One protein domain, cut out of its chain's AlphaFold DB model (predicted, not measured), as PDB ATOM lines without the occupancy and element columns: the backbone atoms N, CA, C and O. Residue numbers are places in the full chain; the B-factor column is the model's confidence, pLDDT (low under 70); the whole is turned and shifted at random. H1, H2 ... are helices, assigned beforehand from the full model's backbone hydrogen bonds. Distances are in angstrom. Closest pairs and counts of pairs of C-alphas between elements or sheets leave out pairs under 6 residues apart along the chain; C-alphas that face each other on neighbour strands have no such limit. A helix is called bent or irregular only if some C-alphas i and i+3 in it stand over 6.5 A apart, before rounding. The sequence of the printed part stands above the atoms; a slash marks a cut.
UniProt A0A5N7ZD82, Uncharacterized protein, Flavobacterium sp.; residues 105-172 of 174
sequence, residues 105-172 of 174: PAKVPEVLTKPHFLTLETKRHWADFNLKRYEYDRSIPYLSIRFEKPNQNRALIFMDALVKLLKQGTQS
ATOM      1  N   PRO A 105      52.702  -0.567  13.443       61.31
ATOM      2  CA  PRO A 105      51.312  -0.654  13.031       61.31
ATOM      3  C   PRO A 105      50.737   0.755  12.915       61.31
ATOM      4  O   PRO A 105      50.462   1.435  13.905       61.31
ATOM      5  N   ALA A 106      50.580   1.220  11.684       63.44
ATOM      6  CA  ALA A 106      50.095   2.557  11.439       63.44
ATOM      7  C   ALA A 106      48.642   2.658  11.897       63.44
ATOM      8  O   ALA A 106      47.745   2.032  11.324       63.44
ATOM      9  N   LYS A 107      48.390   3.465  12.928       72.06
ATOM     10  CA  LYS A 107      47.025   3.760  13.352       72.06
ATOM     11  C   LYS A 107      46.370   4.617  12.274       72.06
ATOM     12  O   LYS A 107      46.714   5.786  12.103       72.06
ATOM     13  N   VAL A 108      45.438   4.025  11.530       76.25
ATOM     14  CA  VAL A 108      44.650   4.757  10.535       76.25
ATOM     15  C   VAL A 108      43.826   5.810  11.283       76.25
ATOM     16  O   VAL A 108      43.034   5.440  12.156       76.25
ATOM     17  N   PRO A 109      44.007   7.111  10.993       77.00
ATOM     18  CA  PRO A 109      43.256   8.160  11.668       77.00
ATOM     19  C   PRO A 109      41.763   8.046  11.338       77.00
ATOM     20  O   PRO A 109      41.373   7.456  10.335       77.00
ATOM     21  N   GLU A 110      40.900   8.621  12.171       76.62
ATOM     22  CA  GLU A 110      39.455   8.669  11.893       76.62
ATOM     23  C   GLU A 110      39.065   9.850  10.998       76.62
ATOM     24  O   GLU A 110      37.996   9.837  10.391       76.62
ATOM     25  N   VAL A 111      39.949  10.846  10.868       79.75
ATOM     26  CA  VAL A 111      39.699  12.089  10.130       79.75
ATOM     27  C   VAL A 111      40.878  12.430   9.220       79.75
ATOM     28  O   VAL A 111      42.045  12.291   9.590       79.75
ATOM     29  N   LEU A 112      40.562  12.917   8.019       79.50
ATOM     30  CA  LEU A 112      41.531  13.369   7.026       79.50
ATOM     31  C   LEU A 112      41.965  14.812   7.324       79.50
ATOM     32  O   LEU A 112      41.278  15.757   6.947       79.50
ATOM     33  N   THR A 113      43.091  14.992   8.011       75.75
ATOM     34  CA  THR A 113      43.572  16.325   8.426       75.75
ATOM     35  C   THR A 113      44.494  16.975   7.395       75.75
ATOM     36  O   THR A 113      44.261  18.102   6.972       75.75
ATOM     37  N   LYS A 114      45.529  16.258   6.946       83.50
ATOM     38  CA  LYS A 114      46.496  16.727   5.938       83.50
ATOM     39  C   LYS A 114      46.637  15.682   4.828       83.50
ATOM     40  O   LYS A 114      47.567  14.870   4.898       83.50
ATOM     41  N   PRO A 115      45.692  15.618   3.872       84.50
ATOM     42  CA  PRO A 115      45.715  14.606   2.825       84.50
ATOM     43  C   PRO A 115      46.949  14.743   1.939       84.50
ATOM     44  O   PRO A 115      47.412  15.842   1.638       84.50
ATOM     45  N   HIS A 116      47.462  13.605   1.497       86.69
ATOM     46  CA  HIS A 116      48.464  13.539   0.454       86.69
ATOM     47  C   HIS A 116      47.882  14.023  -0.887       86.69
ATOM     48  O   HIS A 116      46.693  13.841  -1.147       86.69
ATOM     49  N   PHE A 117      48.723  14.586  -1.766       87.50
ATOM     50  CA  PHE A 117      48.308  15.089  -3.086       87.50
ATOM     51  C   PHE A 117      47.476  14.062  -3.872       87.50
ATOM     52  O   PHE A 117      46.370  14.363  -4.300       87.50
ATOM     53  N   LEU A 118      47.938  12.808  -3.948       86.88
ATOM     54  CA  LEU A 118      47.191  11.719  -4.598       86.88
ATOM     55  C   LEU A 118      45.799  11.493  -3.988       86.88
ATOM     56  O   LEU A 118      44.851  11.230  -4.721       86.88
ATOM     57  N   THR A 119      45.648  11.605  -2.669       88.19
ATOM     58  CA  THR A 119      44.351  11.472  -1.986       88.19
ATOM     59  C   THR A 119      43.427  12.636  -2.343       88.19
ATOM     60  O   THR A 119      42.236  12.430  -2.582       88.19
ATOM     61  N   LEU A 120      43.972  13.855  -2.408       87.75
ATOM     62  CA  LEU A 120      43.234  15.052  -2.807       87.75
ATOM     63  C   LEU A 120      42.728  14.934  -4.249       87.75
ATOM     64  O   LEU A 120      41.534  15.113  -4.486       87.75
ATOM     65  N   GLU A 121      43.605  14.560  -5.182       86.75
ATOM     66  CA  GLU A 121      43.242  14.377  -6.591       86.75
ATOM     67  C   GLU A 121      42.264  13.215  -6.781       86.75
ATOM     68  O   GLU A 121      41.308  13.329  -7.540       86.75
ATOM     69  N   THR A 122      42.396  12.137  -6.003       87.94
ATOM     70  CA  THR A 122      41.406  11.047  -5.992       87.94
ATOM     71  C   THR A 122      40.032  11.542  -5.540       87.94
ATOM     72  O   THR A 122      39.019  11.197  -6.144       87.94
ATOM     73  N   LYS A 123      39.967  12.379  -4.496       86.81
ATOM     74  CA  LYS A 123      38.701  12.957  -4.029       86.81
ATOM     75  C   LYS A 123      38.069  13.866  -5.089       86.81
ATOM     76  O   LYS A 123      36.859  13.782  -5.288       86.81
ATOM     77  N   ARG A 124      38.873  14.697  -5.762       84.75
ATOM     78  CA  ARG A 124      38.432  15.561  -6.873       84.75
ATOM     79  C   ARG A 124      37.902  14.739  -8.039       84.75
ATOM     80  O   ARG A 124      36.759  14.932  -8.435       84.75
ATOM     81  N   HIS A 125      38.662  13.734  -8.470       81.00
ATOM     82  CA  HIS A 125      38.266  12.815  -9.533       81.00
ATOM     83  C   HIS A 125      36.886  12.193  -9.273       81.00
ATOM     84  O   HIS A 125      36.039  12.156 -10.160       81.00
ATOM     85  N   TRP A 126      36.617  11.756  -8.040       78.56
ATOM     86  CA  TRP A 126      35.316  11.192  -7.668       78.56
ATOM     87  C   TRP A 126      34.178  12.221  -7.580       78.56
ATOM     88  O   TRP A 126      33.022  11.861  -7.808       78.56
ATOM     89  N   ALA A 127      34.473  13.481  -7.254       78.62
ATOM     90  CA  ALA A 127      33.484  14.558  -7.296       78.62
ATOM     91  C   ALA A 127      33.092  14.886  -8.747       78.62
ATOM     92  O   ALA A 127      31.903  14.979  -9.057       78.62
ATOM     93  N   ASP A 128      34.081  14.949  -9.639       72.56
ATOM     94  CA  ASP A 128      33.893  15.282 -11.052       72.56
ATOM     95  C   ASP A 128      33.293  14.123 -11.856       72.56
ATOM     96  O   ASP A 128      32.484  14.356 -12.754       72.56
ATOM     97  N   PHE A 129      33.593  12.867 -11.503       65.44
ATOM     98  CA  PHE A 129      33.008  11.680 -12.142       65.44
ATOM     99  C   PHE A 129      31.472  11.666 -12.071       65.44
ATOM    100  O   PHE A 129      30.810  11.178 -12.988       65.44
ATOM    101  N   ASN A 130      30.892  12.239 -11.011       62.41
ATOM    102  CA  ASN A 130      29.441  12.388 -10.883       62.41
ATOM    103  C   ASN A 130      28.857  13.491 -11.789       62.41
ATOM    104  O   ASN A 130      27.656  13.468 -12.045       62.41
ATOM    105  N   LEU A 131      29.671  14.439 -12.267       59.00
ATOM    106  CA  LEU A 131      29.235  15.618 -13.029       59.00
ATOM    107  C   LEU A 131      29.586  15.538 -14.524       59.00
ATOM    108  O   LEU A 131      28.823  16.017 -15.359       59.00
ATOM    109  N   LYS A 132      30.723  14.931 -14.882       57.88
ATOM    110  CA  LYS A 132      31.273  14.925 -16.243       57.88
ATOM    111  C   LYS A 132      31.873  13.564 -16.579       57.88
ATOM    112  O   LYS A 132      33.063  13.313 -16.423       57.88
ATOM    113  N   ARG A 133      31.034  12.670 -17.100       54.25
ATOM    114  CA  ARG A 133      31.378  11.263 -17.382       54.25
ATOM    115  C   ARG A 133      32.520  11.066 -18.406       54.25
ATOM    116  O   ARG A 133      33.020   9.950 -18.514       54.25
ATOM    117  N   TYR A 134      32.938  12.112 -19.133       52.19
ATOM    118  CA  TYR A 134      33.867  12.000 -20.271       52.19
ATOM    119  C   TYR A 134      34.949  13.087 -20.382       52.19
ATOM    120  O   TYR A 134      35.741  13.041 -21.318       52.19
ATOM    121  N   GLU A 135      35.031  14.031 -19.444       58.56
ATOM    122  CA  GLU A 135      35.914  15.203 -19.557       58.56
ATOM    123  C   GLU A 135      36.761  15.355 -18.286       58.56
ATOM    124  O   GLU A 135      36.656  16.337 -17.558       58.56
ATOM    125  N   TYR A 136      37.553  14.328 -17.970       61.72
ATOM    126  CA  TYR A 136      38.550  14.398 -16.902       61.72
ATOM    127  C   TYR A 136      39.952  14.296 -17.494       61.72
ATOM    128  O   TYR A 136      40.208  13.519 -18.418       61.72
ATOM    129  N   ASP A 137      40.863  15.086 -16.941       65.38
ATOM    130  CA  ASP A 137      42.254  15.104 -17.360       65.38
ATOM    131  C   ASP A 137      42.972  13.837 -16.870       65.38
ATOM    132  O   ASP A 137      43.142  13.612 -15.670       65.38
ATOM    133  N   ARG A 138      43.388  12.981 -17.811       67.00
ATOM    134  CA  ARG A 138      44.142  11.748 -17.524       67.00
ATOM    135  C   ARG A 138      45.603  12.010 -17.151       67.00
ATOM    136  O   ARG A 138      46.283  11.071 -16.749       67.00
ATOM    137  N   SER A 139      46.095  13.241 -17.311       73.75
ATOM    138  CA  SER A 139      47.461  13.621 -16.944       73.75
ATOM    139  C   SER A 139      47.633  13.811 -15.434       73.75
ATOM    140  O   SER A 139      48.745  13.674 -14.923       73.75
ATOM    141  N   ILE A 140      46.541  14.066 -14.704       74.62
ATOM    142  CA  ILE A 140      46.575  14.255 -13.254       74.62
ATOM    143  C   ILE A 140      46.594  12.880 -12.573       74.62
ATOM    144  O   ILE A 140      45.651  12.101 -12.729       74.62
ATOM    145  N   PRO A 141      47.639  12.548 -11.795       81.69
ATOM    146  CA  PRO A 141      47.729  11.247 -11.156       81.69
ATOM    147  C   PRO A 141      46.762  11.161  -9.968       81.69
ATOM    148  O   PRO A 141      46.820  11.955  -9.028       81.69
ATOM    149  N   TYR A 142      45.912  10.140  -9.981       85.44
ATOM    150  CA  TYR A 142      44.998   9.799  -8.892       85.44
ATOM    151  C   TYR A 142      45.045   8.294  -8.598       85.44
ATOM    152  O   TYR A 142      45.578   7.497  -9.373       85.44
ATOM    153  N   LEU A 143      44.496   7.884  -7.456       84.62
ATOM    154  CA  LEU A 143      44.388   6.477  -7.082       84.62
ATOM    155  C   LEU A 143      43.151   5.870  -7.750       84.62
ATOM    156  O   LEU A 143      42.020   6.262  -7.456       84.62
ATOM    157  N   SER A 144      43.356   4.878  -8.617       81.56
ATOM    158  CA  SER A 144      42.265   4.120  -9.242       81.56
ATOM    159  C   SER A 144      41.667   3.116  -8.249       81.56
ATOM    160  O   SER A 144      41.938   1.917  -8.289       81.56
ATOM    161  N   ILE A 145      40.886   3.631  -7.302       82.56
ATOM    162  CA  ILE A 145      40.167   2.859  -6.284       82.56
ATOM    163  C   ILE A 145      38.668   2.923  -6.554       82.56
ATOM    164  O   ILE A 145      38.156   3.969  -6.942       82.56
ATOM    165  N   ARG A 146      37.961   1.811  -6.332       80.69
ATOM    166  CA  ARG A 146      36.501   1.716  -6.455       80.69
ATOM    167  C   ARG A 146      35.891   1.446  -5.085       80.69
ATOM    168  O   ARG A 146      36.328   0.537  -4.389       80.69
ATOM    169  N   PHE A 147      34.868   2.210  -4.729       82.19
ATOM    170  CA  PHE A 147      34.098   2.031  -3.502       82.19
ATOM    171  C   PHE A 147      32.636   2.402  -3.750       82.19
ATOM    172  O   PHE A 147      32.308   3.122  -4.695       82.19
ATOM    173  N   GLU A 148      31.752   1.923  -2.885       80.12
ATOM    174  CA  GLU A 148      30.376   2.406  -2.830       80.12
ATOM    175  C   GLU A 148      30.314   3.752  -2.094       80.12
ATOM    176  O   GLU A 148      31.113   4.001  -1.187       80.12
ATOM    177  N   LYS A 149      29.348   4.614  -2.449       80.44
ATOM    178  CA  LYS A 149      29.154   5.950  -1.849       80.44
ATOM    179  C   LYS A 149      29.267   5.993  -0.310       80.44
ATOM    180  O   LYS A 149      29.993   6.865   0.168       80.44
ATOM    181  N   PRO A 150      28.643   5.089   0.481       86.94
ATOM    182  CA  PRO A 150      28.764   5.134   1.945       86.94
ATOM    183  C   PRO A 150      30.203   4.930   2.448       86.94
ATOM    184  O   PRO A 150      30.565   5.433   3.508       86.94
ATOM    185  N   ASN A 151      31.049   4.250   1.671       87.06
ATOM    186  CA  ASN A 151      32.409   3.889   2.065       87.06
ATOM    187  C   ASN A 151      33.471   4.881   1.569       87.06
ATOM    188  O   ASN A 151      34.645   4.726   1.905       87.06
ATOM    189  N   GLN A 152      33.083   5.913   0.811       86.12
ATOM    190  CA  GLN A 152      34.008   6.863   0.186       86.12
ATOM    191  C   GLN A 152      34.964   7.515   1.188       86.12
ATOM    192  O   GLN A 152      36.179   7.508   0.986       86.12
ATOM    193  N   ASN A 153      34.437   8.058   2.288       85.94
ATOM    194  CA  ASN A 153      35.261   8.763   3.270       85.94
ATOM    195  C   ASN A 153      36.261   7.818   3.940       85.94
ATOM    196  O   ASN A 153      37.445   8.137   4.037       85.94
ATOM    197  N   ARG A 154      35.807   6.626   4.348       87.25
ATOM    198  CA  ARG A 154      36.672   5.636   4.998       87.25
ATOM    199  C   ARG A 154      37.741   5.106   4.044       87.25
ATOM    200  O   ARG A 154      38.891   4.970   4.453       87.25
ATOM    201  N   ALA A 155      37.388   4.875   2.780       88.50
ATOM    202  CA  ALA A 155      38.319   4.435   1.746       88.50
ATOM    203  C   ALA A 155      39.413   5.480   1.480       88.50
ATOM    204  O   ALA A 155      40.592   5.135   1.453       88.50
ATOM    205  N   LEU A 156      39.048   6.761   1.351       88.81
ATOM    206  CA  LEU A 156      40.023   7.840   1.157       88.81
ATOM    207  C   LEU A 156      40.979   7.969   2.350       88.81
ATOM    208  O   LEU A 156      42.177   8.128   2.147       88.81
ATOM    209  N   ILE A 157      40.472   7.855   3.581       88.44
ATOM    210  CA  ILE A 157      41.288   7.905   4.805       88.44
ATOM    211  C   ILE A 157      42.276   6.734   4.865       88.44
ATOM    212  O   ILE A 157      43.456   6.929   5.159       88.44
ATOM    213  N   PHE A 158      41.809   5.523   4.562       87.81
ATOM    214  CA  PHE A 158      42.659   4.337   4.529       87.81
ATOM    215  C   PHE A 158      43.764   4.466   3.474       87.81
ATOM    216  O   PHE A 158      44.936   4.230   3.762       87.81
ATOM    217  N   MET A 159      43.403   4.891   2.262       89.12
ATOM    218  CA  MET A 159      44.359   5.047   1.168       89.12
ATOM    219  C   MET A 159      45.360   6.174   1.423       89.12
ATOM    220  O   MET A 159      46.526   6.039   1.068       89.12
ATOM    221  N   ASP A 160      44.943   7.252   2.084       88.94
ATOM    222  CA  ASP A 160      45.845   8.319   2.510       88.94
ATOM    223  C   ASP A 160      46.912   7.815   3.487       88.94
ATOM    224  O   ASP A 160      48.100   8.099   3.315       88.94
ATOM    225  N   ALA A 161      46.492   7.025   4.481       86.19
ATOM    226  CA  ALA A 161      47.402   6.386   5.422       86.19
ATOM    227  C   ALA A 161      48.363   5.435   4.693       86.19
ATOM    228  O   ALA A 161      49.573   5.534   4.881       86.19
ATOM    229  N   LEU A 162      47.849   4.590   3.793       85.75
ATOM    230  CA  LEU A 162      48.665   3.672   2.999       85.75
ATOM    231  C   LEU A 162      49.718   4.415   2.164       85.75
ATOM    232  O   LEU A 162      50.897   4.073   2.213       85.75
ATOM    233  N   VAL A 163      49.326   5.459   1.433       86.56
ATOM    234  CA  VAL A 163      50.252   6.240   0.596       86.56
ATOM    235  C   VAL A 163      51.342   6.903   1.436       86.56
ATOM    236  O   VAL A 163      52.507   6.908   1.034       86.56
ATOM    237  N   LYS A 164      50.998   7.440   2.611       84.50
ATOM    238  CA  LYS A 164      51.979   8.036   3.529       84.50
ATOM    239  C   LYS A 164      52.980   7.005   4.041       84.50
ATOM    240  O   LYS A 164      54.174   7.286   4.035       84.50
ATOM    241  N   LEU A 165      52.516   5.811   4.405       80.56
ATOM    242  CA  LEU A 165      53.385   4.725   4.865       80.56
ATOM    243  C   LEU A 165      54.339   4.248   3.774       80.56
ATOM    244  O   LEU A 165      55.529   4.057   4.023       80.56
ATOM    245  N   LEU A 166      53.830   4.105   2.551       79.81
ATOM    246  CA  LEU A 166      54.649   3.716   1.406       79.81
ATOM    247  C   LEU A 166      55.724   4.770   1.104       79.81
ATOM    248  O   LEU A 166      56.859   4.407   0.809       79.81
ATOM    249  N   LYS A 167      55.407   6.064   1.240       76.25
ATOM    250  CA  LYS A 167      56.380   7.155   1.057       76.25
ATOM    251  C   LYS A 167      57.418   7.269   2.171       76.25
ATOM    252  O   LYS A 167      58.543   7.669   1.903       76.25
ATOM    253  N   GLN A 168      57.063   6.945   3.411       69.31
ATOM    254  CA  GLN A 168      58.028   6.937   4.515       69.31
ATOM    255  C   GLN A 168      59.077   5.834   4.323       69.31
ATOM    256  O   GLN A 168      60.259   6.065   4.548       69.31
ATOM    257  N   GLY A 169      58.665   4.666   3.815       59.91
ATOM    258  CA  GLY A 169      59.577   3.552   3.539       59.91
ATOM    259  C   GLY A 169      60.574   3.799   2.400       59.91
ATOM    260  O   GLY A 169      61.606   3.142   2.361       59.91
ATOM    261  N   THR A 170      60.304   4.736   1.486       55.00
ATOM    262  CA  THR A 170      61.224   5.059   0.380       55.00
ATOM    263  C   THR A 170      62.256   6.133   0.728       55.00
ATOM    264  O   THR A 170      63.261   6.236   0.036       55.00
ATOM    265  N   GLN A 171      62.045   6.915   1.793       48.19
ATOM    266  CA  GLN A 171      62.973   7.970   2.237       48.19
ATOM    267  C   GLN A 171      64.107   7.449   3.137       48.19
ATOM    268  O   GLN A 171      65.088   8.151   3.333       48.19
ATOM    269  N   SER A 172      63.994   6.229   3.671       43.53
ATOM    270  CA  SER A 172      64.986   5.639   4.586       43.53
ATOM    271  C   SER A 172      66.083   4.825   3.876       43.53
ATOM    272  O   SER A 172      66.798   4.078   4.537       43.53
TER     273      SER A 172
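AT A GLANCE: This is residues 105 to 172 of the 174 residues of an uncharacterized protein of Flavobacterium sp. (UniProt A0A5N7ZD82). A long helix, H2, and a shorter one, H1, make a loose-ended helical hairpin: they run opposite ways at a small angle and meet over only part of their lengths. A wide loop, residues 130 to 148, joins them, and residues 129 to 135 stick out, as does the last stretch of H2 with Ser 172. The printed part has 68 residues with two named helices, H1 then H2, and no named strand; its class is all helix. It is only just compact, close to loose, with a radius of gyration of the C-alphas of 13.0 A, and spans 40 by 28 by 18 A.

HOW THE PARTS SIT: H2, residues 149 to 171, has a kink of 27 degrees near residue 156. It is irregular: C-alphas 150 and 153 are 7.6 A apart, and its line is a rough one. H1, residues 117 to 129, touches H2, and the closest C-alphas, those of Thr 119 and Asp 160, are 5.7 A apart. H1 touches H2 with residues 118 to 123 alone, and H2 touches H1 with residues 156 to 160 alone. The two form a hairpin, with a shallow tilt of 26 degrees, opposite ways. Each O i to N i+4 pair of H1 is within hydrogen-bond range; in H2, 15 of 19 are.

IN THESE COORDINATES: H2 is 34.1 A long, from C-alpha 149 at (29.154, 5.950, -1.849) to C-alpha 171 at (62.973, 7.970, 2.237). H1 is 18.1 A long and begins at C-alpha 117, at (48.308, 15.089, -3.086).

THE WHOLE: The two C-alphas farthest apart, those of Leu 131 and Ser 172, are 41.1 A apart. The printed part has no cut. The link from H1 to H2, 19 residues, is long. Residues 105 to 106, 129 to 138 and 168 to 172 have pLDDT under 70.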